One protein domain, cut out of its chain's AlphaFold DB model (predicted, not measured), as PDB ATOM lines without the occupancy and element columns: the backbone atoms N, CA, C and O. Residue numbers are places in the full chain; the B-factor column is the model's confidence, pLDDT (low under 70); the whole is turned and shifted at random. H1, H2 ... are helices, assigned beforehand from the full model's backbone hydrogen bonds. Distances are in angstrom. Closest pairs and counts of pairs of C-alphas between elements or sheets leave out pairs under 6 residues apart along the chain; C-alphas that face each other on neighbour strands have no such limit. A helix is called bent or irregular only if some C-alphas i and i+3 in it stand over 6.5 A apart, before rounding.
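AT A GLANCE: This is residues 198 to 361 of the 660 residues of an uncharacterized protein of Polaribacter sp. L12M9 (UniProt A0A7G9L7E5). Two long helices, H4 and H9, cross at 49 degrees, and H5 folds back after H4 to lie beside H9. H7 crosses the first residues of H9, H6 packs on the last residues of H5, and the short helices H1 to H3 lie loosely on the side where H4 begins. The printed part has 164 residues and nine named helices, H1 to H9 in chain order, with no named strand; the class is all helix. It is only just compact, close to loose, with a radius of gyration of the C-alphas of 17.9 A, and elongated, spanning 56 by 33 by 29 A.

IN THESE COORDINATES: H4, residues 230 to 260, is the longest helix at 45.1 A, from C-alpha 230 at (10.230, 37.685, -48.425) to C-alpha 260 at (-27.900, 14.875, -40.903). It has a kink of 27 degrees near residue 254, and is neither bent nor irregular, but only just: C-alphas 255 and 258 are 6.0 A apart. H9, residues 335 to 359, measures 35.5 A and ends at (-36.270, 25.562, -40.300). H5, residues 264 to 282, measures 27.0 A; H7, residues 303 to 315, 18.7 A; H6, residues 288 to 297, 14.8 A. The short ones are H1, residues 198 to 202, H2, residues 208 to 214, H3, residues 220 to 223, and H8, residues 320 to 323.

HOW THE PARTS SIT: H4, with residues 244 to 252 alone, touches H9 at a steep tilt of 49 degrees, the same way; their closest C-alphas, of Ile 248 and Phe 341, are 5.6 A apart. H9 is the hub, touching H4, H5, H7 and H8. H5 touches it at a shallow tilt of 30 degrees, opposite ways, closest at the C-alphas of Ile 275 and Leu 346, 6.0 A. H7 is about perpendicular to H9, at 74 degrees, with the C-alphas of Val 306 and Ser 335 closest, 4.7 A. H6 touches H5 at the C-alphas of Val 290 and Leu 277, 6.8 A. H8 touches H4 at the C-alphas of Phe 323 and Phe 244, 6.4 A. H1 only just touches H4 and H3, each with 3 pairs of C-alphas within 8 A; the closest are Leu 202 and Ile 236, 6.5 A, and Ile 198 and Ile 223, 6.8 A. H2 is close to H4 but not clearly touching, at the C-alphas of Phe 208 and Leu 243, 6.8 A. H4 and H7 are apart. Every O i to N i+4 pair is within hydrogen-bond range in H1, H2, H5, H7 and H9, 24 of 27 in H4 and 5 of 6 in H6; H3 and H8 are too short for such a pair.

THE WHOLE: The two C-alphas farthest apart, of Asp 227 and Asn 361, are 57.7 A apart. The printed part has no cut, and the link from H8 to H9, 11 residues, is long. The mean pLDDT of the printed part is 80.5, with 25 residues under 70, among them 316 to 323 and 356 to 361.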
ATOM      1  N   ILE A 198      10.965  19.171 -50.209       86.00
ATOM      2  CA  ILE A 198      11.394  20.571 -50.064       86.00
ATOM      3  C   ILE A 198      11.111  21.347 -51.357       86.00
ATOM      4  O   ILE A 198      10.495  22.406 -51.299       86.00
ATOM      5  N   ASP A 199      11.454  20.799 -52.526       87.56
ATOM      6  CA  ASP A 199      11.183  21.426 -53.824       87.56
ATOM      7  C   ASP A 199       9.676  21.652 -54.034       87.56
ATOM      8  O   ASP A 199       9.256  22.695 -54.532       87.56
ATOM      9  N   LYS A 200       8.823  20.712 -53.611       89.69
ATOM     10  CA  LYS A 200       7.362  20.884 -53.655       89.69
ATOM     11  C   LYS A 200       6.866  21.984 -52.721       89.69
ATOM     12  O   LYS A 200       5.894  22.655 -53.066       89.69
ATOM     13  N   TRP A 201       7.495  22.170 -51.559       88.44
ATOM     14  CA  TRP A 201       7.185  23.297 -50.677       88.44
ATOM     15  C   TRP A 201       7.562  24.619 -51.333       88.44
ATOM     16  O   TRP A 201       6.706  25.491 -51.418       88.44
ATOM     17  N   LEU A 202       8.778  24.723 -51.877       88.44
ATOM     18  CA  LEU A 202       9.254  25.913 -52.592       88.44
ATOM     19  C   LEU A 202       8.360  26.285 -53.784       88.44
ATOM     20  O   LEU A 202       8.174  27.461 -54.078       88.44
ATOM     21  N   ASN A 203       7.776  25.285 -54.448       90.25
ATOM     22  CA  ASN A 203       6.864  25.474 -55.577       90.25
ATOM     23  C   ASN A 203       5.377  25.581 -55.177       90.25
ATOM     24  O   ASN A 203       4.524  25.683 -56.057       90.25
ATOM     25  N   CYS A 204       5.041  25.529 -53.884       89.69
ATOM     26  CA  CYS A 204       3.661  25.512 -53.380       89.69
ATOM     27  C   CYS A 204       2.776  24.411 -54.006       89.69
ATOM     28  O   CYS A 204       1.589  24.611 -54.263       89.69
ATOM     29  N   THR A 205       3.342  23.226 -54.255       91.75
ATOM     30  CA  THR A 205       2.629  22.073 -54.842       91.75
ATOM     31  C   THR A 205       2.419  20.922 -53.860       91.75
ATOM     32  O   THR A 205       1.926  19.868 -54.256       91.75
ATOM     33  N   VAL A 206       2.807  21.086 -52.591       88.25
ATOM     34  CA  VAL A 206       2.588  20.066 -51.552       88.25
ATOM     35  C   VAL A 206       1.099  19.793 -51.382       88.25
ATOM     36  O   VAL A 206       0.298  20.718 -51.255       88.25
ATOM     37  N   THR A 207       0.749  18.511 -51.333       88.19
ATOM     38  CA  THR A 207      -0.605  18.009 -51.093       88.19
ATOM     39  C   THR A 207      -0.782  17.491 -49.665       88.19
ATOM     40  O   THR A 207       0.177  17.130 -48.973       88.19
ATOM     41  N   PHE A 208      -2.036  17.340 -49.231       80.31
ATOM     42  CA  PHE A 208      -2.350  16.749 -47.927       80.31
ATOM     43  C   PHE A 208      -1.775  15.331 -47.744       80.31
ATOM     44  O   PHE A 208      -1.267  14.975 -46.677       80.31
ATOM     45  N   ASN A 209      -1.816  14.508 -48.794       80.88
ATOM     46  CA  ASN A 209      -1.264  13.157 -48.743       80.88
ATOM     47  C   ASN A 209       0.248  13.170 -48.491       80.88
ATOM     48  O   ASN A 209       0.762  12.301 -47.787       80.88
ATOM     49  N   GLU A 210       0.956  14.163 -49.021       84.00
ATOM     50  CA  GLU A 210       2.393  14.333 -48.818       84.00
ATOM     51  C   GLU A 210       2.713  14.860 -47.416       84.00
ATOM     52  O   GLU A 210       3.618  14.316 -46.783       84.00
ATOM     53  N   LEU A 211       1.918  15.792 -46.871       79.81
ATOM     54  CA  LEU A 211       1.994  16.180 -45.453       79.81
ATOM     55  C   LEU A 211       1.848  14.955 -44.537       79.81
ATOM     56  O   LEU A 211       2.653  14.719 -43.638       79.81
ATOM     57  N   ARG A 212       0.828  14.123 -44.788       76.62
ATOM     58  CA  ARG A 212       0.557  12.915 -43.997       76.62
ATOM     59  C   ARG A 212       1.686  11.889 -44.091       76.62
ATOM     60  O   ARG A 212       1.967  11.218 -43.094       76.62
ATOM     61  N   ARG A 213       2.298  11.734 -45.269       76.50
ATOM     62  CA  ARG A 213       3.444  10.835 -45.492       76.50
ATOM     63  C   ARG A 213       4.692  11.325 -44.751       76.50
ATOM     64  O   ARG A 213       5.382  10.503 -44.157       76.50
ATOM     65  N   ASN A 214       4.909  12.639 -44.703       76.44
ATOM     66  CA  ASN A 214       6.091  13.263 -44.101       76.44
ATOM     67  C   ASN A 214       5.906  13.728 -42.644       76.44
ATOM     68  O   ASN A 214       6.839  14.238 -42.042       76.44
ATOM     69  N   LYS A 215       4.755  13.485 -42.001       70.94
ATOM     70  CA  LYS A 215       4.450  13.945 -40.623       70.94
ATOM     71  C   LYS A 215       5.442  13.534 -39.517       70.94
ATOM     72  O   LYS A 215       5.353  14.023 -38.397       70.94
ATOM     73  N   ARG A 216       6.337  12.576 -39.783       62.16
ATOM     74  CA  ARG A 216       7.367  12.110 -38.833       62.16
ATOM     75  C   ARG A 216       8.698  12.847 -38.978       62.16
ATOM     76  O   ARG A 216       9.527  12.747 -38.080       62.16
ATOM     77  N   THR A 217       8.891  13.550 -40.085       64.19
ATOM     78  CA  THR A 217      10.104  14.278 -40.440       64.19
ATOM     79  C   THR A 217       9.677  15.682 -40.832       64.19
ATOM     80  O   THR A 217       9.312  15.948 -41.973       64.19
ATOM     81  N   ASP A 218       9.629  16.567 -39.838       60.41
ATOM     82  CA  ASP A 218       9.397  17.978 -40.106       60.41
ATOM     83  C   ASP A 218      10.627  18.540 -40.838       60.41
ATOM     84  O   ASP A 218      11.747  18.453 -40.335       60.41
ATOM     85  N   HIS A 219      10.422  19.027 -42.061       71.94
ATOM     86  CA  HIS A 219      11.471  19.577 -42.921       71.94
ATOM     87  C   HIS A 219      11.443  21.113 -42.964       71.94
ATOM     88  O   HIS A 219      12.220  21.712 -43.707       71.94
ATOM     89  N   TRP A 220      10.595  21.762 -42.154       71.00
ATOM     90  CA  TRP A 220      10.528  23.223 -42.064       71.00
ATOM     91  C   TRP A 220      11.854  23.845 -41.636       71.00
ATOM     92  O   TRP A 220      12.276  24.831 -42.229       71.00
ATOM     93  N   ASP A 221      12.572  23.215 -40.702       70.06
ATOM     94  CA  ASP A 221      13.918  23.637 -40.286       70.06
ATOM     95  C   ASP A 221      14.913  23.731 -41.450       70.06
ATOM     96  O   ASP A 221      15.940  24.397 -41.340       70.06
ATOM     97  N   GLU A 222      14.663  23.021 -42.547       76.12
ATOM     98  CA  GLU A 222      15.511  23.048 -43.734       76.12
ATOM     99  C   GLU A 222      15.059  24.099 -44.727       76.12
ATOM    100  O   GLU A 222      15.911  24.786 -45.276       76.12
ATOM    101  N   ILE A 223      13.748  24.297 -44.873       75.62
ATOM    102  CA  ILE A 223      13.181  25.407 -45.646       75.62
ATOM    103  C   ILE A 223      13.648  26.745 -45.056       75.62
ATOM    104  O   ILE A 223      14.136  27.600 -45.789       75.62
ATOM    105  N   TYR A 224      13.628  26.895 -43.726       71.25
ATOM    106  CA  TYR A 224      14.118  28.098 -43.041       71.25
ATOM    107  C   TYR A 224      15.627  28.337 -43.199       71.25
ATOM    108  O   TYR A 224      16.096  29.453 -42.988       71.25
ATOM    109  N   LYS A 225      16.406  27.317 -43.580       80.50
ATOM    110  CA  LYS A 225      17.848  27.449 -43.848       80.50
ATOM    111  C   LYS A 225      18.160  27.880 -45.284       80.50
ATOM    112  O   LYS A 225      19.327  28.141 -45.564       80.50
ATOM    113  N   LEU A 226      17.169  27.940 -46.180       80.62
ATOM    114  CA  LEU A 226      17.374  28.243 -47.603       80.62
ATOM    115  C   LEU A 226      17.543  29.740 -47.922       80.62
ATOM    116  O   LEU A 226      17.721  30.061 -49.090       80.62
ATOM    117  N   ASP A 227      17.527  30.628 -46.917       79.00
ATOM    118  CA  ASP A 227      17.681  32.091 -47.073       79.00
ATOM    119  C   ASP A 227      16.774  32.664 -48.183       79.00
ATOM    120  O   ASP A 227      17.215  33.350 -49.105       79.00
ATOM    121  N   LEU A 228      15.492  32.286 -48.132       82.94
ATOM    122  CA  LEU A 228      14.482  32.663 -49.122       82.94
ATOM    123  C   LEU A 228      14.143  34.154 -49.026       82.94
ATOM    124  O   LEU A 228      14.132  34.738 -47.940       82.94
ATOM    125  N   ASP A 229      13.795  34.763 -50.160       83.56
ATOM    126  CA  ASP A 229      13.280  36.129 -50.156       83.56
ATOM    127  C   ASP A 229      11.890  36.214 -49.491       83.56
ATOM    128  O   ASP A 229      11.187  35.216 -49.285       83.56
ATOM    129  N   PHE A 230      11.492  37.435 -49.125       76.69
ATOM    130  CA  PHE A 230      10.230  37.685 -48.425       76.69
ATOM    131  C   PHE A 230       9.005  37.229 -49.236       76.69
ATOM    132  O   PHE A 230       8.064  36.688 -48.664       76.69
ATOM    133  N   GLU A 231       9.019  37.401 -50.561       80.06
ATOM    134  CA  GLU A 231       7.880  37.073 -51.425       80.06
ATOM    135  C   GLU A 231       7.697  35.553 -51.567       80.06
ATOM    136  O   GLU A 231       6.575  35.044 -51.544       80.06
ATOM    137  N   GLN A 232       8.793  34.804 -51.698       79.38
ATOM    138  CA  GLN A 232       8.779  33.342 -51.717       79.38
ATOM    139  C   GLN A 232       8.341  32.775 -50.370       79.38
ATOM    140  O   GLN A 232       7.508  31.869 -50.330       79.38
ATOM    141  N   THR A 233       8.842  33.347 -49.275       79.00
ATOM    142  CA  THR A 233       8.443  32.968 -47.917       79.00
ATOM    143  C   THR A 233       6.937  33.164 -47.723       79.00
ATOM    144  O   THR A 233       6.238  32.212 -47.379       79.00
ATOM    145  N   GLU A 234       6.405  34.334 -48.084       81.31
ATOM    146  CA  GLU A 234       4.972  34.637 -47.992       81.31
ATOM    147  C   GLU A 234       4.108  33.686 -48.848       81.31
ATOM    148  O   GLU A 234       3.016  33.278 -48.437       81.31
ATOM    149  N   LYS A 235       4.573  33.277 -50.037       84.44
ATOM    150  CA  LYS A 235       3.857  32.299 -50.885       84.44
ATOM    151  C   LYS A 235       3.773  30.920 -50.238       84.44
ATOM    152  O   LYS A 235       2.704  30.302 -50.262       84.44
ATOM    153  N   ILE A 236       4.877  30.445 -49.671       83.25
ATOM    154  CA  ILE A 236       4.960  29.144 -48.995       83.25
ATOM    155  C   ILE A 236       4.069  29.145 -47.746       83.25
ATOM    156  O   ILE A 236       3.293  28.214 -47.524       83.25
ATOM    157  N   GLU A 237       4.119  30.228 -46.977       79.38
ATOM    158  CA  GLU A 237       3.317  30.458 -45.777       79.38
ATOM    159  C   GLU A 237       1.809  30.494 -46.079       79.38
ATOM    160  O   GLU A 237       1.005  29.822 -45.422       79.38
ATOM    161  N   ASN A 238       1.403  31.205 -47.133       83.75
ATOM    162  CA  ASN A 238       0.013  31.222 -47.585       83.75
ATOM    163  C   ASN A 238      -0.459  29.840 -48.060       83.75
ATOM    164  O   ASN A 238      -1.599  29.449 -47.785       83.75
ATOM    165  N   HIS A 239       0.408  29.075 -48.730       87.69
ATOM    166  CA  HIS A 239       0.104  27.701 -49.135       87.69
ATOM    167  C   HIS A 239      -0.068  26.771 -47.928       87.69
ATOM    168  O   HIS A 239      -1.023  25.997 -47.875       87.69
ATOM    169  N   GLN A 240       0.787  26.893 -46.911       83.19
ATOM    170  CA  GLN A 240       0.647  26.147 -45.658       83.19
ATOM    171  C   GLN A 240      -0.687  26.455 -44.967       83.19
ATOM    172  O   GLN A 240      -1.406  25.534 -44.574       83.19
ATOM    173  N   LYS A 241      -1.050  27.738 -44.864       83.94
ATOM    174  CA  LYS A 241      -2.327  28.167 -44.280       83.94
ATOM    175  C   LYS A 241      -3.525  27.608 -45.048       83.94
ATOM    176  O   LYS A 241      -4.495  27.167 -44.434       83.94
ATOM    177  N   LYS A 242      -3.452  27.592 -46.381       87.69
ATOM    178  CA  LYS A 242      -4.476  26.983 -47.234       87.69
ATOM    179  C   LYS A 242      -4.645  25.494 -46.915       87.69
ATOM    180  O   LYS A 242      -5.755  25.076 -46.604       87.69
ATOM    181  N   LEU A 243      -3.554  24.724 -46.906       86.94
ATOM    182  CA  LEU A 243      -3.582  23.290 -46.582       86.94
ATOM    183  C   LEU A 243      -4.110  23.012 -45.166       86.94
ATOM    184  O   LEU A 243      -4.813  22.027 -44.943       86.94
ATOM    185  N   PHE A 244      -3.770  23.871 -44.202       87.69
ATOM    186  CA  PHE A 244      -4.273  23.786 -42.832       87.69
ATOM    187  C   PHE A 244      -5.796  23.965 -42.778       87.69
ATOM    188  O   PHE A 244      -6.483  23.143 -42.171       87.69
ATOM    189  N   ASN A 245      -6.327  24.990 -43.452       85.94
ATOM    190  CA  ASN A 245      -7.765  25.256 -43.508       85.94
ATOM    191  C   ASN A 245      -8.529  24.145 -44.236       85.94
ATOM    192  O   ASN A 245      -9.503  23.638 -43.688       85.94
ATOM    193  N   GLU A 246      -8.048  23.699 -45.401       88.38
ATOM    194  CA  GLU A 246      -8.644  22.576 -46.144       88.38
ATOM    195  C   GLU A 246      -8.737  21.315 -45.273       88.38
ATOM    196  O   GLU A 246      -9.716  20.568 -45.318       88.38
ATOM    197  N   ARG A 247      -7.723  21.075 -44.430       88.19
ATOM    198  CA  ARG A 247      -7.735  19.943 -43.507       88.19
ATOM    199  C   ARG A 247      -8.751  20.113 -42.377       88.19
ATOM    200  O   ARG A 247      -9.360  19.119 -41.989       88.19
ATOM    201  N   ILE A 248      -8.921  21.320 -41.841       88.75
ATOM    202  CA  ILE A 248      -9.958  21.589 -40.836       88.75
ATOM    203  C   ILE A 248     -11.344  21.361 -41.438       88.75
ATOM    204  O   ILE A 248     -12.131  20.628 -40.847       88.75
ATOM    205  N   GLU A 249     -11.613  21.921 -42.618       87.25
ATOM    206  CA  GLU A 249     -12.894  21.758 -43.314       87.25
ATOM    207  C   GLU A 249     -13.218  20.281 -43.553       87.25
ATOM    208  O   GLU A 249     -14.301  19.829 -43.193       87.25
ATOM    209  N   PHE A 250     -12.253  19.504 -44.058       87.69
ATOM    210  CA  PHE A 250     -12.428  18.069 -44.278       87.69
ATOM    211  C   PHE A 250     -12.811  17.303 -43.000       87.69
ATOM    212  O   PHE A 250     -13.721  16.474 -43.024       87.69
ATOM    213  N   GLU A 251     -12.118  17.552 -41.883       86.31
ATOM    214  CA  GLU A 251     -12.418  16.868 -40.618       86.31
ATOM    215  C   GLU A 251     -13.768  17.315 -40.045       86.31
ATOM    216  O   GLU A 251     -14.453  16.507 -39.431       86.31
ATOM    217  N   ILE A 252     -14.161  18.579 -40.243       87.06
ATOM    218  CA  ILE A 252     -15.462  19.085 -39.796       87.06
ATOM    219  C   ILE A 252     -16.589  18.429 -40.590       87.06
ATOM    220  O   ILE A 252     -17.518  17.914 -39.977       87.06
ATOM    221  N   SER A 253     -16.504  18.409 -41.925       84.19
ATOM    222  CA  SER A 253     -17.526  17.783 -42.773       84.19
ATOM    223  C   SER A 253     -17.748  16.323 -42.388       84.19
ATOM    224  O   SER A 253     -18.877  15.932 -42.128       84.19
ATOM    225  N   SER A 254     -16.665  15.561 -42.202       79.88
ATOM    226  CA  SER A 254     -16.749  14.151 -41.799       79.88
ATOM    227  C   SER A 254     -17.421  13.917 -40.440       79.88
ATOM    228  O   SER A 254     -17.819  12.789 -40.174       79.88
ATOM    229  N   VAL A 255     -17.467  14.919 -39.559       80.12
ATOM    230  CA  VAL A 255     -18.117  14.828 -38.241       80.12
ATOM    231  C   VAL A 255     -19.554  15.355 -38.298       80.12
ATOM    232  O   VAL A 255     -20.415  14.861 -37.577       80.12
ATOM    233  N   ILE A 256     -19.827  16.358 -39.139       79.12
ATOM    234  CA  ILE A 256     -21.167  16.941 -39.284       79.12
ATOM    235  C   ILE A 256     -22.135  15.980 -39.980       79.12
ATOM    236  O   ILE A 256     -23.309  15.982 -39.613       79.12
ATOM    237  N   ASP A 257     -21.655  15.132 -40.897       76.19
ATOM    238  CA  ASP A 257     -22.483  14.141 -41.605       76.19
ATOM    239  C   ASP A 257     -23.327  13.273 -40.635       76.19
ATOM    240  O   ASP A 257     -24.476  12.949 -40.927       76.19
ATOM    241  N   ASP A 258     -22.816  12.987 -39.428       70.69
ATOM    242  CA  ASP A 258     -23.518  12.214 -38.390       70.69
ATOM    243  C   ASP A 258     -24.791  12.910 -37.855       70.69
ATOM    244  O   ASP A 258     -25.688  12.258 -37.314       70.69
ATOM    245  N   PHE A 259     -24.887  14.241 -37.966       69.31
ATOM    246  CA  PHE A 259     -26.062  14.993 -37.523       69.31
ATOM    247  C   PHE A 259     -27.181  15.004 -38.560       69.31
ATOM    248  O   PHE A 259     -28.338  15.177 -38.174       69.31
ATOM    249  N   ASP A 260     -26.884  14.827 -39.847       67.06
ATOM    250  CA  ASP A 260     -27.900  14.875 -40.903       67.06
ATOM    251  C   ASP A 260     -28.903  13.718 -40.801       67.06
ATOM    252  O   ASP A 260     -30.069  13.892 -41.159       67.06
ATOM    253  N   GLU A 261     -28.503  12.596 -40.197       68.31
ATOM    254  CA  GLU A 261     -29.341  11.406 -39.994       68.31
ATOM    255  C   GLU A 261     -30.329  11.509 -38.809       68.31
ATOM    256  O   GLU A 261     -31.156  10.615 -38.613       68.31
ATOM    257  N   LEU A 262     -30.262  12.574 -37.998       70.69
ATOM    258  CA  LEU A 262     -31.085  12.742 -36.791       70.69
ATOM    259  C   LEU A 262     -32.382  13.534 -37.051       70.69
ATOM    260  O   LEU A 262     -32.388  14.506 -37.806       70.69
ATOM    261  N   GLU A 263     -33.463  13.179 -36.342       73.00
ATOM    262  CA  GLU A 263     -34.704  13.976 -36.279       73.00
ATOM    263  C   GLU A 263     -34.441  15.371 -35.671       73.00
ATOM    264  O   GLU A 263     -33.576  15.519 -34.807       73.00
ATOM    265  N   GLU A 264     -35.154  16.413 -36.121       67.50
ATOM    266  CA  GLU A 264     -34.830  17.823 -35.821       67.50
ATOM    267  C   GLU A 264     -34.779  18.173 -34.321       67.50
ATOM    268  O   GLU A 264     -33.897  18.917 -33.887       67.50
ATOM    269  N   ASP A 265     -35.690  17.643 -33.507       69.75
ATOM    270  CA  ASP A 265     -35.750  17.892 -32.062       69.75
ATOM    271  C   ASP A 265     -34.577  17.230 -31.318       69.75
ATOM    272  O   ASP A 265     -33.926  17.855 -30.469       69.75
ATOM    273  N   VAL A 266     -34.239  15.996 -31.698       71.44
ATOM    274  CA  VAL A 266     -33.075  15.255 -31.190       71.44
ATOM    275  C   VAL A 266     -31.772  15.911 -31.652       71.44
ATOM    276  O   VAL A 266     -30.828  16.041 -30.865       71.44
ATOM    277  N   LYS A 267     -31.736  16.390 -32.899       79.00
ATOM    278  CA  LYS A 267     -30.615  17.113 -33.507       79.00
ATOM    279  C   LYS A 267     -30.313  18.395 -32.731       79.00
ATOM    280  O   LYS A 267     -29.178  18.586 -32.297       79.00
ATOM    281  N   LYS A 268     -31.324  19.220 -32.428       78.88
ATOM    282  CA  LYS A 268     -31.161  20.438 -31.608       78.88
ATOM    283  C   LYS A 268     -30.634  20.140 -30.206       78.88
ATOM    284  O   LYS A 268     -29.757  20.854 -29.708       78.88
ATOM    285  N   GLU A 269     -31.143  19.102 -29.542       77.06
ATOM    286  CA  GLU A 269     -30.660  18.736 -28.206       77.06
ATOM    287  C   GLU A 269     -29.203  18.232 -28.248       77.06
ATOM    288  O   GLU A 269     -28.398  18.574 -27.372       77.06
ATOM    289  N   ALA A 270     -28.847  17.446 -29.268       79.19
ATOM    290  CA  ALA A 270     -27.497  16.938 -29.482       79.19
ATOM    291  C   ALA A 270     -26.496  18.073 -29.758       79.19
ATOM    292  O   ALA A 270     -25.488  18.170 -29.052       79.19
ATOM    293  N   LEU A 271     -26.823  18.987 -30.681       85.12
ATOM    294  CA  LEU A 271     -26.011  20.167 -31.004       85.12
ATOM    295  C   LEU A 271     -25.760  21.033 -29.765       85.12
ATOM    296  O   LEU A 271     -24.615  21.344 -29.439       85.12
ATOM    297  N   ASN A 272     -26.805  21.348 -28.992       83.19
ATOM    298  CA  ASN A 272     -26.670  22.142 -27.766       83.19
ATOM    299  C   ASN A 272     -25.780  21.465 -26.710       83.19
ATOM    300  O   ASN A 272     -24.992  22.128 -26.024       83.19
ATOM    301  N   LYS A 273     -25.883  20.137 -26.559       85.75
ATOM    302  CA  LYS A 273     -25.009  19.366 -25.656       85.75
ATOM    303  C   LYS A 273     -23.551  19.421 -26.105       85.75
ATOM    304  O   LYS A 273     -22.669  19.474 -25.244       85.75
ATOM    305  N   GLU A 274     -23.300  19.393 -27.408       89.81
ATOM    306  CA  GLU A 274     -21.957  19.400 -27.982       89.81
ATOM    307  C   GLU A 274     -21.301  20.782 -27.945       89.81
ATOM    308  O   GLU A 274     -20.188  20.917 -27.433       89.81
ATOM    309  N   ILE A 275     -22.034  21.827 -28.344       89.69
ATOM    310  CA  ILE A 275     -21.633  23.236 -28.207       89.69
ATOM    311  C   ILE A 275     -21.203  23.511 -26.767       89.69
ATOM    312  O   ILE A 275     -20.105  24.015 -26.515       89.69
ATOM    313  N   LYS A 276     -22.033  23.108 -25.800       88.44
ATOM    314  CA  LYS A 276     -21.729  23.276 -24.379       88.44
ATOM    315  C   LYS A 276     -20.493  22.488 -23.947       88.44
ATOM    316  O   LYS A 276     -19.708  22.988 -23.148       88.44
ATOM    317  N   LEU A 277     -20.306  21.267 -24.453       90.81
ATOM    318  CA  LEU A 277     -19.138  20.442 -24.138       90.81
ATOM    319  C   LEU A 277     -17.831  21.126 -24.572       90.81
ATOM    320  O   LEU A 277     -16.873  21.148 -23.795       90.81
ATOM    321  N   ILE A 278     -17.805  21.689 -25.783       91.12
ATOM    322  CA  ILE A 278     -16.641  22.395 -26.336       91.12
ATOM    323  C   ILE A 278     -16.408  23.716 -25.587       91.12
ATOM    324  O   ILE A 278     -15.286  24.004 -25.170       91.12
ATOM    325  N   GLN A 279     -17.466  24.489 -25.327       90.44
ATOM    326  CA  GLN A 279     -17.379  25.728 -24.545       90.44
ATOM    327  C   GLN A 279     -16.884  25.482 -23.118       90.44
ATOM    328  O   GLN A 279     -16.039  26.225 -22.623       90.44
ATOM    329  N   ASP A 280     -17.379  24.445 -22.441       87.50
ATOM    330  CA  ASP A 280     -16.913  24.078 -21.105       87.50
ATOM    331  C   ASP A 280     -15.413  23.754 -21.135       87.50
ATOM    332  O   ASP A 280     -14.668  24.193 -20.257       87.50
ATOM    333  N   PHE A 281     -14.957  23.010 -22.147       93.00
ATOM    334  CA  PHE A 281     -13.550  22.661 -22.315       93.00
ATOM    335  C   PHE A 281     -12.652  23.891 -22.475       93.00
ATOM    336  O   PHE A 281     -11.676  24.011 -21.730       93.00
ATOM    337  N   PHE A 282     -13.014  24.825 -23.360       89.44
ATOM    338  CA  PHE A 282     -12.283  26.084 -23.531       89.44
ATOM    339  C   PHE A 282     -12.399  27.017 -22.318       89.44
ATOM    340  O   PHE A 282     -11.441  27.700 -21.974       89.44
ATOM    341  N   ASN A 283     -13.477  26.926 -21.532       87.44
ATOM    342  CA  ASN A 283     -13.582  27.531 -20.196       87.44
ATOM    343  C   ASN A 283     -12.786  26.763 -19.113       87.44
ATOM    344  O   ASN A 283     -13.148  26.748 -17.932       87.44
ATOM    345  N   SER A 284     -11.679  26.125 -19.505       84.94
ATOM    346  CA  SER A 284     -10.746  25.382 -18.651       84.94
ATOM    347  C   SER A 284     -11.304  24.112 -17.977       84.94
ATOM    348  O   SER A 284     -10.695  23.596 -17.031       84.94
ATOM    349  N   ASN A 285     -12.419  23.537 -18.445       86.19
ATOM    350  CA  ASN A 285     -12.907  22.242 -17.951       86.19
ATOM    351  C   ASN A 285     -12.185  21.063 -18.626       86.19
ATOM    352  O   ASN A 285     -12.734  20.355 -19.468       86.19
ATOM    353  N   THR A 286     -10.960  20.769 -18.190       89.19
ATOM    354  CA  THR A 286     -10.187  19.615 -18.684       89.19
ATOM    355  C   THR A 286     -10.451  18.330 -17.884       89.19
ATOM    356  O   THR A 286      -9.529  17.551 -17.614       89.19
ATOM    357  N   SER A 287     -11.681  18.112 -17.409       89.12
ATOM    358  CA  SER A 287     -12.017  16.901 -16.648       89.12
ATOM    359  C   SER A 287     -11.880  15.639 -17.513       89.12
ATOM    360  O   SER A 287     -12.083  15.675 -18.726       89.12
ATOM    361  N   LYS A 288     -11.562  14.489 -16.894       87.75
ATOM    362  CA  LYS A 288     -11.392  13.209 -17.619       87.75
ATOM    363  C   LYS A 288     -12.597  12.873 -18.501       87.75
ATOM    364  O   LYS A 288     -12.419  12.358 -19.598       87.75
ATOM    365  N   THR A 289     -13.805  13.172 -18.025       81.88
ATOM    366  CA  THR A 289     -15.052  12.920 -18.752       81.88
ATOM    367  C   THR A 289     -15.191  13.825 -19.974       81.88
ATOM    368  O   THR A 289     -15.470  13.314 -21.053       81.88
ATOM    369  N   VAL A 290     -14.950  15.135 -19.833       86.75
ATOM    370  CA  VAL A 290     -15.014  16.089 -20.957       86.75
ATOM    371  C   VAL A 290     -13.975  15.736 -22.016       86.75
ATOM    372  O   VAL A 290     -14.321  15.553 -23.178       86.75
ATOM    373  N   VAL A 291     -12.726  15.509 -21.598       90.81
ATOM    374  CA  VAL A 291     -11.637  15.123 -22.506       90.81
ATOM    375  C   VAL A 291     -11.945  13.808 -23.219       90.81
ATOM    376  O   VAL A 291     -11.683  13.691 -24.410       90.81
ATOM    377  N   LYS A 292     -12.517  12.812 -22.526       90.00
ATOM    378  CA  LYS A 292     -12.905  11.546 -23.161       90.00
ATOM    379  C   LYS A 292     -13.971  11.759 -24.239       90.00
ATOM    380  O   LYS A 292     -13.858  11.149 -25.290       90.00
ATOM    381  N   ARG A 293     -14.977  12.605 -23.990       86.56
ATOM    382  CA  ARG A 293     -16.034  12.886 -24.974       86.56
ATOM    383  C   ARG A 293     -15.498  13.653 -26.182       86.56
ATOM    384  O   ARG A 293     -15.780  13.249 -27.296       86.56
ATOM    385  N   LEU A 294     -14.660  14.670 -25.976       91.00
ATOM    386  CA  LEU A 294     -14.048  15.413 -27.084       91.00
ATOM    387  C   LEU A 294     -13.101  14.553 -27.927       91.00
ATOM    388  O   LEU A 294     -13.040  14.719 -29.137       91.00
ATOM    389  N   LYS A 295     -12.403  13.591 -27.309       90.81
ATOM    390  CA  LYS A 295     -11.566  12.625 -28.038       90.81
ATOM    391  C   LYS A 295     -12.342  11.700 -28.969       90.81
ATOM    392  O   LYS A 295     -11.719  11.106 -29.843       90.81
ATOM    393  N   ASN A 296     -13.650  11.547 -28.755       86.38
ATOM    394  CA  ASN A 296     -14.504  10.808 -29.677       86.38
ATOM    395  C   ASN A 296     -14.849  11.638 -30.923       86.38
ATOM    396  O   ASN A 296     -15.149  11.035 -31.940       86.38
ATOM    397  N   ILE A 297     -14.785  12.974 -30.837       87.88
ATOM    398  CA  ILE A 297     -15.006  13.893 -31.965       87.88
ATOM    399  C   ILE A 297     -13.718  14.002 -32.788       87.88
ATOM    400  O   ILE A 297     -13.680  13.659 -33.960       87.88
ATOM    401  N   LEU A 298     -12.622  14.418 -32.145       89.19
ATOM    402  CA  LEU A 298     -11.301  14.495 -32.761       89.19
ATOM    403  C   LEU A 298     -10.271  13.932 -31.786       89.19
ATOM    404  O   LEU A 298     -10.229  14.319 -30.621       89.19
ATOM    405  N   SER A 299      -9.406  13.024 -32.234       87.31
ATOM    406  CA  SER A 299      -8.356  12.475 -31.370       87.31
ATOM    407  C   SER A 299      -7.234  13.493 -31.144       87.31
ATOM    408  O   SER A 299      -6.599  13.943 -32.094       87.31
ATOM    409  N   PHE A 300      -6.929  13.812 -29.882       89.81
ATOM    410  CA  PHE A 300      -5.820  14.710 -29.532       89.81
ATOM    411  C   PHE A 300      -5.081  14.318 -28.249       89.81
ATOM    412  O   PHE A 300      -5.564  13.566 -27.387       89.81
ATOM    413  N   SER A 301      -3.873  14.863 -28.108       86.12
ATOM    414  CA  SER A 301      -3.050  14.795 -26.903       86.12
ATOM    415  C   SER A 301      -3.022  16.139 -26.170       86.12
ATOM    416  O   SER A 301      -3.329  17.179 -26.733       86.12
ATOM    417  N   LYS A 302      -2.673  16.096 -24.878       90.06
ATOM    418  CA  LYS A 302      -2.368  17.286 -24.064       90.06
ATOM    419  C   LYS A 302      -3.505  18.335 -23.986       90.06
ATOM    420  O   LYS A 302      -3.350  19.473 -24.411       90.06
ATOM    421  N   PRO A 303      -4.637  18.009 -23.335       91.50
ATOM    422  CA  PRO A 303      -5.819  18.880 -23.292       91.50
ATOM    423  C   PRO A 303      -5.588  20.278 -22.711       91.50
ATOM    424  O   PRO A 303      -6.290  21.204 -23.082       91.50
ATOM    425  N   LYS A 304      -4.621  20.442 -21.803       91.06
ATOM    426  CA  LYS A 304      -4.286  21.761 -21.255       91.06
ATOM    427  C   LYS A 304      -3.549  22.641 -22.263       91.06
ATOM    428  O   LYS A 304      -3.788  23.836 -22.269       91.06
ATOM    429  N   GLU A 305      -2.684  22.052 -23.090       89.94
ATOM    430  CA  GLU A 305      -1.979  22.786 -24.149       89.94
ATOM    431  C   GLU A 305      -2.977  23.262 -25.206       89.94
ATOM    432  O   GLU A 305      -2.927  24.414 -25.586       89.94
ATOM    433  N   VAL A 306      -3.979  22.449 -25.562       91.00
ATOM    434  CA  VAL A 306      -5.062  22.876 -26.472       91.00
ATOM    435  C   VAL A 306      -5.824  24.103 -25.949       91.00
ATOM    436  O   VAL A 306      -6.133  25.000 -26.724       91.00
ATOM    437  N   VAL A 307      -6.121  24.173 -24.645       89.12
ATOM    438  CA  VAL A 307      -6.786  25.353 -24.050       89.12
ATOM    439  C   VAL A 307      -5.867  26.577 -24.072       89.12
ATOM    440  O   VAL A 307      -6.325  27.672 -24.369       89.12
ATOM    441  N   ILE A 308      -4.571  26.391 -23.809       86.81
ATOM    442  CA  ILE A 308      -3.581  27.474 -23.905       86.81
ATOM    443  C   ILE A 308      -3.491  27.987 -25.345       86.81
ATOM    444  O   ILE A 308      -3.506  29.195 -25.554       86.81
ATOM    445  N   GLU A 309      -3.452  27.093 -26.336       86.19
ATOM    446  CA  GLU A 309      -3.413  27.503 -27.740       86.19
ATOM    447  C   GLU A 309      -4.697  28.203 -28.175       86.19
ATOM    448  O   GLU A 309      -4.630  29.180 -28.907       86.19
ATOM    449  N   TYR A 310      -5.861  27.786 -27.677       86.75
ATOM    450  CA  TYR A 310      -7.104  28.532 -27.876       86.75
ATOM    451  C   TYR A 310      -7.001  29.979 -27.370       86.75
ATOM    452  O   TYR A 310      -7.325  30.914 -28.104       86.75
ATOM    453  N   ASP A 311      -6.492  30.177 -26.150       83.00
ATOM    454  CA  ASP A 311      -6.287  31.515 -25.590       83.00
ATOM    455  C   ASP A 311      -5.259  32.319 -26.409       83.00
ATOM    456  O   ASP A 311      -5.444  33.519 -26.622       83.00
ATOM    457  N   ASN A 312      -4.203  31.667 -26.909       81.69
ATOM    458  CA  ASN A 312      -3.202  32.291 -27.776       81.69
ATOM    459  C   ASN A 312      -3.803  32.729 -29.119       81.69
ATOM    460  O   ASN A 312      -3.595  33.875 -29.504       81.69
ATOM    461  N   ILE A 313      -4.591  31.870 -29.785       81.44
ATOM    462  CA  ILE A 313      -5.297  32.183 -31.043       81.44
ATOM    463  C   ILE A 313      -6.191  33.419 -30.863       81.44
ATOM    464  O   ILE A 313      -6.252  34.278 -31.742       81.44
ATOM    465  N   LEU A 314      -6.893  33.521 -29.728       78.69
ATOM    466  CA  LEU A 314      -7.746  34.674 -29.426       78.69
ATOM    467  C   LEU A 314      -6.951  35.956 -29.142       78.69
ATOM    468  O   LEU A 314      -7.445  37.053 -29.413       78.69
ATOM    469  N   ARG A 315      -5.762  35.831 -28.544       70.06
ATOM    470  CA  ARG A 315      -4.959  36.965 -28.072       70.06
ATOM    471  C   ARG A 315      -4.074  37.554 -29.164       70.06
ATOM    472  O   ARG A 315      -4.076  38.767 -29.368       70.06
ATOM    473  N   ASP A 316      -3.313  36.702 -29.832       59.12
ATOM    474  CA  ASP A 316      -2.204  37.081 -30.690       59.12
ATOM    475  C   ASP A 316      -2.457  36.484 -32.081       59.12
ATOM    476  O   ASP A 316      -2.748  35.300 -32.226       59.12
ATOM    477  N   ARG A 317      -2.367  37.300 -33.136       53.16
ATOM    478  CA  ARG A 317      -2.399  36.804 -34.522       53.16
ATOM    479  C   ARG A 317      -1.157  35.919 -34.731       53.16
ATOM    480  O   ARG A 317      -0.086  36.460 -34.982       53.16
ATOM    481  N   LEU A 318      -1.308  34.610 -34.529       54.75
ATOM    482  CA  LEU A 318      -0.237  33.606 -34.439       54.75
ATOM    483  C   LEU A 318       0.763  33.608 -35.609       54.75
ATOM    484  O   LEU A 318       0.431  34.016 -36.725       54.75
ATOM    485  N   LEU A 319       1.976  33.107 -35.331       49.88
ATOM    486  CA  LEU A 319       3.064  32.911 -36.297       49.88
ATOM    487  C   LEU A 319       2.829  31.638 -37.128       49.88
ATOM    488  O   LEU A 319       2.138  30.718 -36.703       49.88
ATOM    489  N   LEU A 320       3.413  31.549 -38.328       53.53
ATOM    490  CA  LEU A 320       3.061  30.482 -39.275       53.53
ATOM    491  C   LEU A 320       3.573  29.080 -38.924       53.53
ATOM    492  O   LEU A 320       2.925  28.092 -39.276       53.53
ATOM    493  N   SER A 321       4.641  28.982 -38.125       51.28
ATOM    494  CA  SER A 321       5.082  27.726 -37.496       51.28
ATOM    495  C   SER A 321       3.989  27.056 -36.654       51.28
ATOM    496  O   SER A 321       4.046  25.848 -36.408       51.28
ATOM    497  N   ASP A 322       2.983  27.828 -36.239       60.88
ATOM    498  CA  ASP A 322       1.887  27.372 -35.395       60.88
ATOM    499  C   ASP A 322       0.772  26.705 -36.230       60.88
ATOM    500  O   ASP A 322      -0.004  25.917 -35.694       60.88
ATOM    501  N   PHE A 323       0.740  26.877 -37.563       68.94
ATOM    502  CA  PHE A 323      -0.218  26.211 -38.470       68.94
ATOM    503  C   PHE A 323       0.208  24.797 -38.901       68.94
ATOM    504  O   PHE A 323      -0.200  24.284 -39.947       68.94
ATOM    505  N   ASN A 324       1.029  24.120 -38.104       77.50
ATOM    506  CA  ASN A 324       1.349  22.721 -38.351       77.50
ATOM    507  C   ASN A 324       0.145  21.825 -38.040       77.50
ATOM    508  O   ASN A 324      -0.407  21.867 -36.944       77.50
ATOM    509  N   VAL A 325      -0.242  20.958 -38.981       83.31
ATOM    510  CA  VAL A 325      -1.351  20.001 -38.785       83.31
ATOM    511  C   VAL A 325      -0.989  18.943 -37.733       83.31
ATOM    512  O   VAL A 325      -1.825  18.559 -36.915       83.31
ATOM    513  N   TYR A 326       0.262  18.476 -37.717       81.38
ATOM    514  CA  TYR A 326       0.735  17.394 -36.845       81.38
ATOM    515  C   TYR A 326       1.784  17.886 -35.836       81.38
ATOM    516  O   TYR A 326       2.549  18.800 -36.130       81.38
ATOM    517  N   GLU A 327       1.835  17.271 -34.649       76.62
ATOM    518  CA  GLU A 327       2.942  17.473 -33.702       76.62
ATOM    519  C   GLU A 327       4.259  16.997 -34.343       76.62
ATOM    520  O   GLU A 327       4.335  15.872 -34.847       76.62
ATOM    521  N   VAL A 328       5.312  17.815 -34.253       71.00
ATOM    522  CA  VAL A 328       6.650  17.489 -34.769       71.00
ATOM    523  C   VAL A 328       7.110  16.116 -34.266       71.00
ATOM    524  O   VAL A 328       7.125  15.839 -33.062       71.00
ATOM    525  N   GLY A 329       7.459  15.233 -35.206       67.00
ATOM    526  CA  GLY A 329       7.952  13.883 -34.919       67.00
ATOM    527  C   GLY A 329       6.891  12.893 -34.418       67.00
ATOM    528  O   GLY A 329       7.241  11.796 -33.974       67.00
ATOM    529  N   LYS A 330       5.597  13.235 -34.468       69.12
ATOM    530  CA  LYS A 330       4.507  12.384 -33.967       69.12
ATOM    531  C   LYS A 330       3.362  12.262 -34.965       69.12
ATOM    532  O   LYS A 330       3.206  13.021 -35.906       69.12
ATOM    533  N   SER A 331       2.519  11.255 -34.748       69.06
ATOM    534  CA  SER A 331       1.333  11.012 -35.577       69.06
ATOM    535  C   SER A 331       0.079  11.761 -35.125       69.06
ATOM    536  O   SER A 331      -0.948  11.610 -35.784       69.06
ATOM    537  N   ASN A 332       0.145  12.488 -34.008       80.56
ATOM    538  CA  ASN A 332      -0.990  13.193 -33.417       80.56
ATOM    539  C   ASN A 332      -1.128  14.588 -34.024       80.56
ATOM    540  O   ASN A 332      -0.127  15.183 -34.421       80.56
ATOM    541  N   TYR A 333      -2.351  15.115 -34.049       87.88
ATOM    542  CA  TYR A 333      -2.583  16.511 -34.400       87.88
ATOM    543  C   TYR A 333      -1.907  17.458 -33.407       87.88
ATOM    544  O   TYR A 333      -1.842  17.155 -32.212       87.88
ATOM    545  N   SER A 334      -1.411  18.589 -33.910       87.94
ATOM    546  CA  SER A 334      -0.841  19.643 -33.066       87.94
ATOM    547  C   SER A 334      -1.922  20.266 -32.175       87.94
ATOM    548  O   SER A 334      -3.108  20.261 -32.512       87.94
ATOM    549  N   SER A 335      -1.534  20.818 -31.022       90.00
ATOM    550  CA  SER A 335      -2.493  21.484 -30.133       90.00
ATOM    551  C   SER A 335      -3.145  22.706 -30.784       90.00
ATOM    552  O   SER A 335      -4.325  22.939 -30.535       90.00
ATOM    553  N   VAL A 336      -2.423  23.410 -31.664       87.62
ATOM    554  CA  VAL A 336      -2.949  24.541 -32.442       87.62
ATOM    555  C   VAL A 336      -3.989  24.064 -33.452       87.62
ATOM    556  O   VAL A 336      -5.098  24.585 -33.454       87.62
ATOM    557  N   PHE A 337      -3.695  23.010 -34.228       90.00
ATOM    558  CA  PHE A 337      -4.663  22.417 -35.157       90.00
ATOM    559  C   PHE A 337      -5.941  21.991 -34.434       90.00
ATOM    560  O   PHE A 337      -7.040  22.303 -34.876       90.00
ATOM    561  N   VAL A 338      -5.806  21.314 -33.294       92.62
ATOM    562  CA  VAL A 338      -6.950  20.840 -32.503       92.62
ATOM    563  C   VAL A 338      -7.766  22.009 -31.948       92.62
ATOM    564  O   VAL A 338      -8.994  21.957 -31.971       92.62
ATOM    565  N   ALA A 339      -7.109  23.065 -31.459       91.00
ATOM    566  CA  ALA A 339      -7.791  24.265 -30.987       91.00
ATOM    567  C   ALA A 339      -8.540  24.958 -32.135       91.00
ATOM    568  O   ALA A 339      -9.738  25.203 -32.012       91.00
ATOM    569  N   SER A 340      -7.877  25.191 -33.274       90.06
ATOM    570  CA  SER A 340      -8.488  25.784 -34.469       90.06
ATOM    571  C   SER A 340      -9.642  24.944 -35.020       90.06
ATOM    572  O   SER A 340     -10.672  25.508 -35.384       90.06
ATOM    573  N   PHE A 341      -9.507  23.614 -35.025       93.75
ATOM    574  CA  PHE A 341     -10.582  22.697 -35.387       93.75
ATOM    575  C   PHE A 341     -11.791  22.902 -34.478       93.75
ATOM    576  O   PHE A 341     -12.868  23.200 -34.973       93.75
ATOM    577  N   PHE A 342     -11.631  22.806 -33.153       93.75
ATOM    578  CA  PHE A 342     -12.765  22.939 -32.235       93.75
ATOM    579  C   PHE A 342     -13.374  24.348 -32.241       93.75
ATOM    580  O   PHE A 342     -14.562  24.476 -31.966       93.75
ATOM    581  N   MET A 343     -12.603  25.390 -32.564       89.19
ATOM    582  CA  MET A 343     -13.131  26.741 -32.779       89.19
ATOM    583  C   MET A 343     -14.042  26.803 -34.007       89.19
ATOM    584  O   MET A 343     -15.202  27.182 -33.880       89.19
ATOM    585  N   GLN A 344     -13.540  26.388 -35.172       89.81
ATOM    586  CA  GLN A 344     -14.320  26.412 -36.412       89.81
ATOM    587  C   GLN A 344     -15.498  25.440 -36.359       89.81
ATOM    588  O   GLN A 344     -16.593  25.768 -36.801       89.81
ATOM    589  N   TYR A 345     -15.301  24.272 -35.752       93.00
ATOM    590  CA  TYR A 345     -16.352  23.293 -35.527       93.00
ATOM    591  C   TYR A 345     -17.450  23.856 -34.623       93.00
ATOM    592  O   TYR A 345     -18.625  23.749 -34.948       93.00
ATOM    593  N   LEU A 346     -17.088  24.532 -33.528       90.44
ATOM    594  CA  LEU A 346     -18.054  25.207 -32.663       90.44
ATOM    595  C   LEU A 346     -18.859  26.271 -33.420       90.44
ATOM    596  O   LEU A 346     -20.053  26.407 -33.171       90.44
ATOM    597  N   ASP A 347     -18.224  27.027 -34.311       86.62
ATOM    598  CA  ASP A 347     -18.912  28.039 -35.111       86.62
ATOM    599  C   ASP A 347     -19.823  27.405 -36.166       86.62
ATOM    600  O   ASP A 347     -20.956  27.854 -36.320       86.62
ATOM    601  N   LYS A 348     -19.407  26.296 -36.786       87.50
ATOM    602  CA  LYS A 348     -20.255  25.509 -37.691       87.50
ATOM    603  C   LYS A 348     -21.443  24.862 -36.990       87.50
ATOM    604  O   LYS A 348     -22.538  24.878 -37.533       87.50
ATOM    605  N   LEU A 349     -21.268  24.353 -35.773       87.38
ATOM    606  CA  LEU A 349     -22.375  23.824 -34.973       87.38
ATOM    607  C   LEU A 349     -23.387  24.913 -34.605       87.38
ATOM    608  O   LEU A 349     -24.581  24.632 -34.577       87.38
ATOM    609  N   LYS A 350     -22.928  26.138 -34.315       86.06
ATOM    610  CA  LYS A 350     -23.828  27.278 -34.082       86.06
ATOM    611  C   LYS A 350     -24.545  27.683 -35.362       86.06
ATOM    612  O   LYS A 350     -25.752  27.804 -35.321       86.06
ATOM    613  N   GLU A 351     -23.826  27.812 -36.479       85.44
ATOM    614  CA  GLU A 351     -24.418  28.104 -37.791       85.44
ATOM    615  C   GLU A 351     -25.493  27.066 -38.137       85.44
ATOM    616  O   GLU A 351     -26.606  27.416 -38.505       85.44
ATOM    617  N   TYR A 352     -25.199  25.784 -37.931       82.38
ATOM    618  CA  TYR A 352     -26.147  24.706 -38.186       82.38
ATOM    619  C   TYR A 352     -27.336  24.729 -37.209       82.38
ATOM    620  O   TYR A 352     -28.479  24.559 -37.625       82.38
ATOM    621  N   LEU A 353     -27.108  25.014 -35.923       81.94
ATOM    622  CA  LEU A 353     -28.192  25.219 -34.959       81.94
ATOM    623  C   LEU A 353     -29.088  26.403 -35.357       81.94
ATOM    624  O   LEU A 353     -30.309  26.262 -35.329       81.94
ATOM    625  N   ASP A 354     -28.488  27.511 -35.792       78.62
ATOM    626  CA  ASP A 354     -29.194  28.694 -36.279       78.62
ATOM    627  C   ASP A 354     -30.047  28.330 -37.512       78.62
ATOM    628  O   ASP A 354     -31.224  28.676 -37.558       78.62
ATOM    629  N   THR A 355     -29.533  27.512 -38.446       77.12
ATOM    630  CA  THR A 355     -30.329  27.030 -39.597       77.12
ATOM    631  C   THR A 355     -31.511  26.134 -39.204       77.12
ATOM    632  O   THR A 355     -32.536  26.136 -39.880       77.12
ATOM    633  N   LEU A 356     -31.411  25.373 -38.108       66.88
ATOM    634  CA  LEU A 356     -32.512  24.534 -37.609       66.88
ATOM    635  C   LEU A 356     -33.543  25.347 -36.823       66.88
ATOM    636  O   LEU A 356     -34.727  24.999 -36.769       66.88
ATOM    637  N   ASP A 357     -33.109  26.422 -36.176       59.59
ATOM    638  CA  ASP A 357     -34.009  27.423 -35.614       59.59
ATOM    639  C   ASP A 357     -34.701  28.224 -36.729       59.59
ATOM    640  O   ASP A 357     -35.876  28.554 -36.582       59.59
ATOM    641  N   ASP A 358     -34.060  28.397 -37.887       46.19
ATOM    642  CA  ASP A 358     -34.679  28.925 -39.107       46.19
ATOM    643  C   ASP A 358     -35.637  27.923 -39.800       46.19
ATOM    644  O   ASP A 358     -36.650  28.344 -40.356       46.19
ATOM    645  N   ALA A 359     -35.396  26.604 -39.725       41.25
ATOM    646  CA  ALA A 359     -36.270  25.562 -40.300       41.25
ATOM    647  C   ALA A 359     -37.576  25.345 -39.507       41.25
ATOM    648  O   ALA A 359     -38.636  25.160 -40.095       41.25
ATOM    649  N   VAL A 360     -37.545  25.477 -38.174       41.44
ATOM    650  CA  VAL A 360     -38.773  25.572 -37.350       41.44
ATOM    651  C   VAL A 360     -39.489  26.919 -37.567       41.44
ATOM    652  O   VAL A 360     -40.681  27.047 -37.292       41.44
ATOM    653  N   ASN A 361     -38.784  27.898 -38.142       36.41
ATOM    654  CA  ASN A 361     -39.295  29.195 -38.579       36.41
ATOM    655  C   ASN A 361     -39.617  29.249 -40.088       36.41
ATOM    656  O   ASN A 361     -39.659  30.342 -40.659       36.41
TER     657      ASN A 361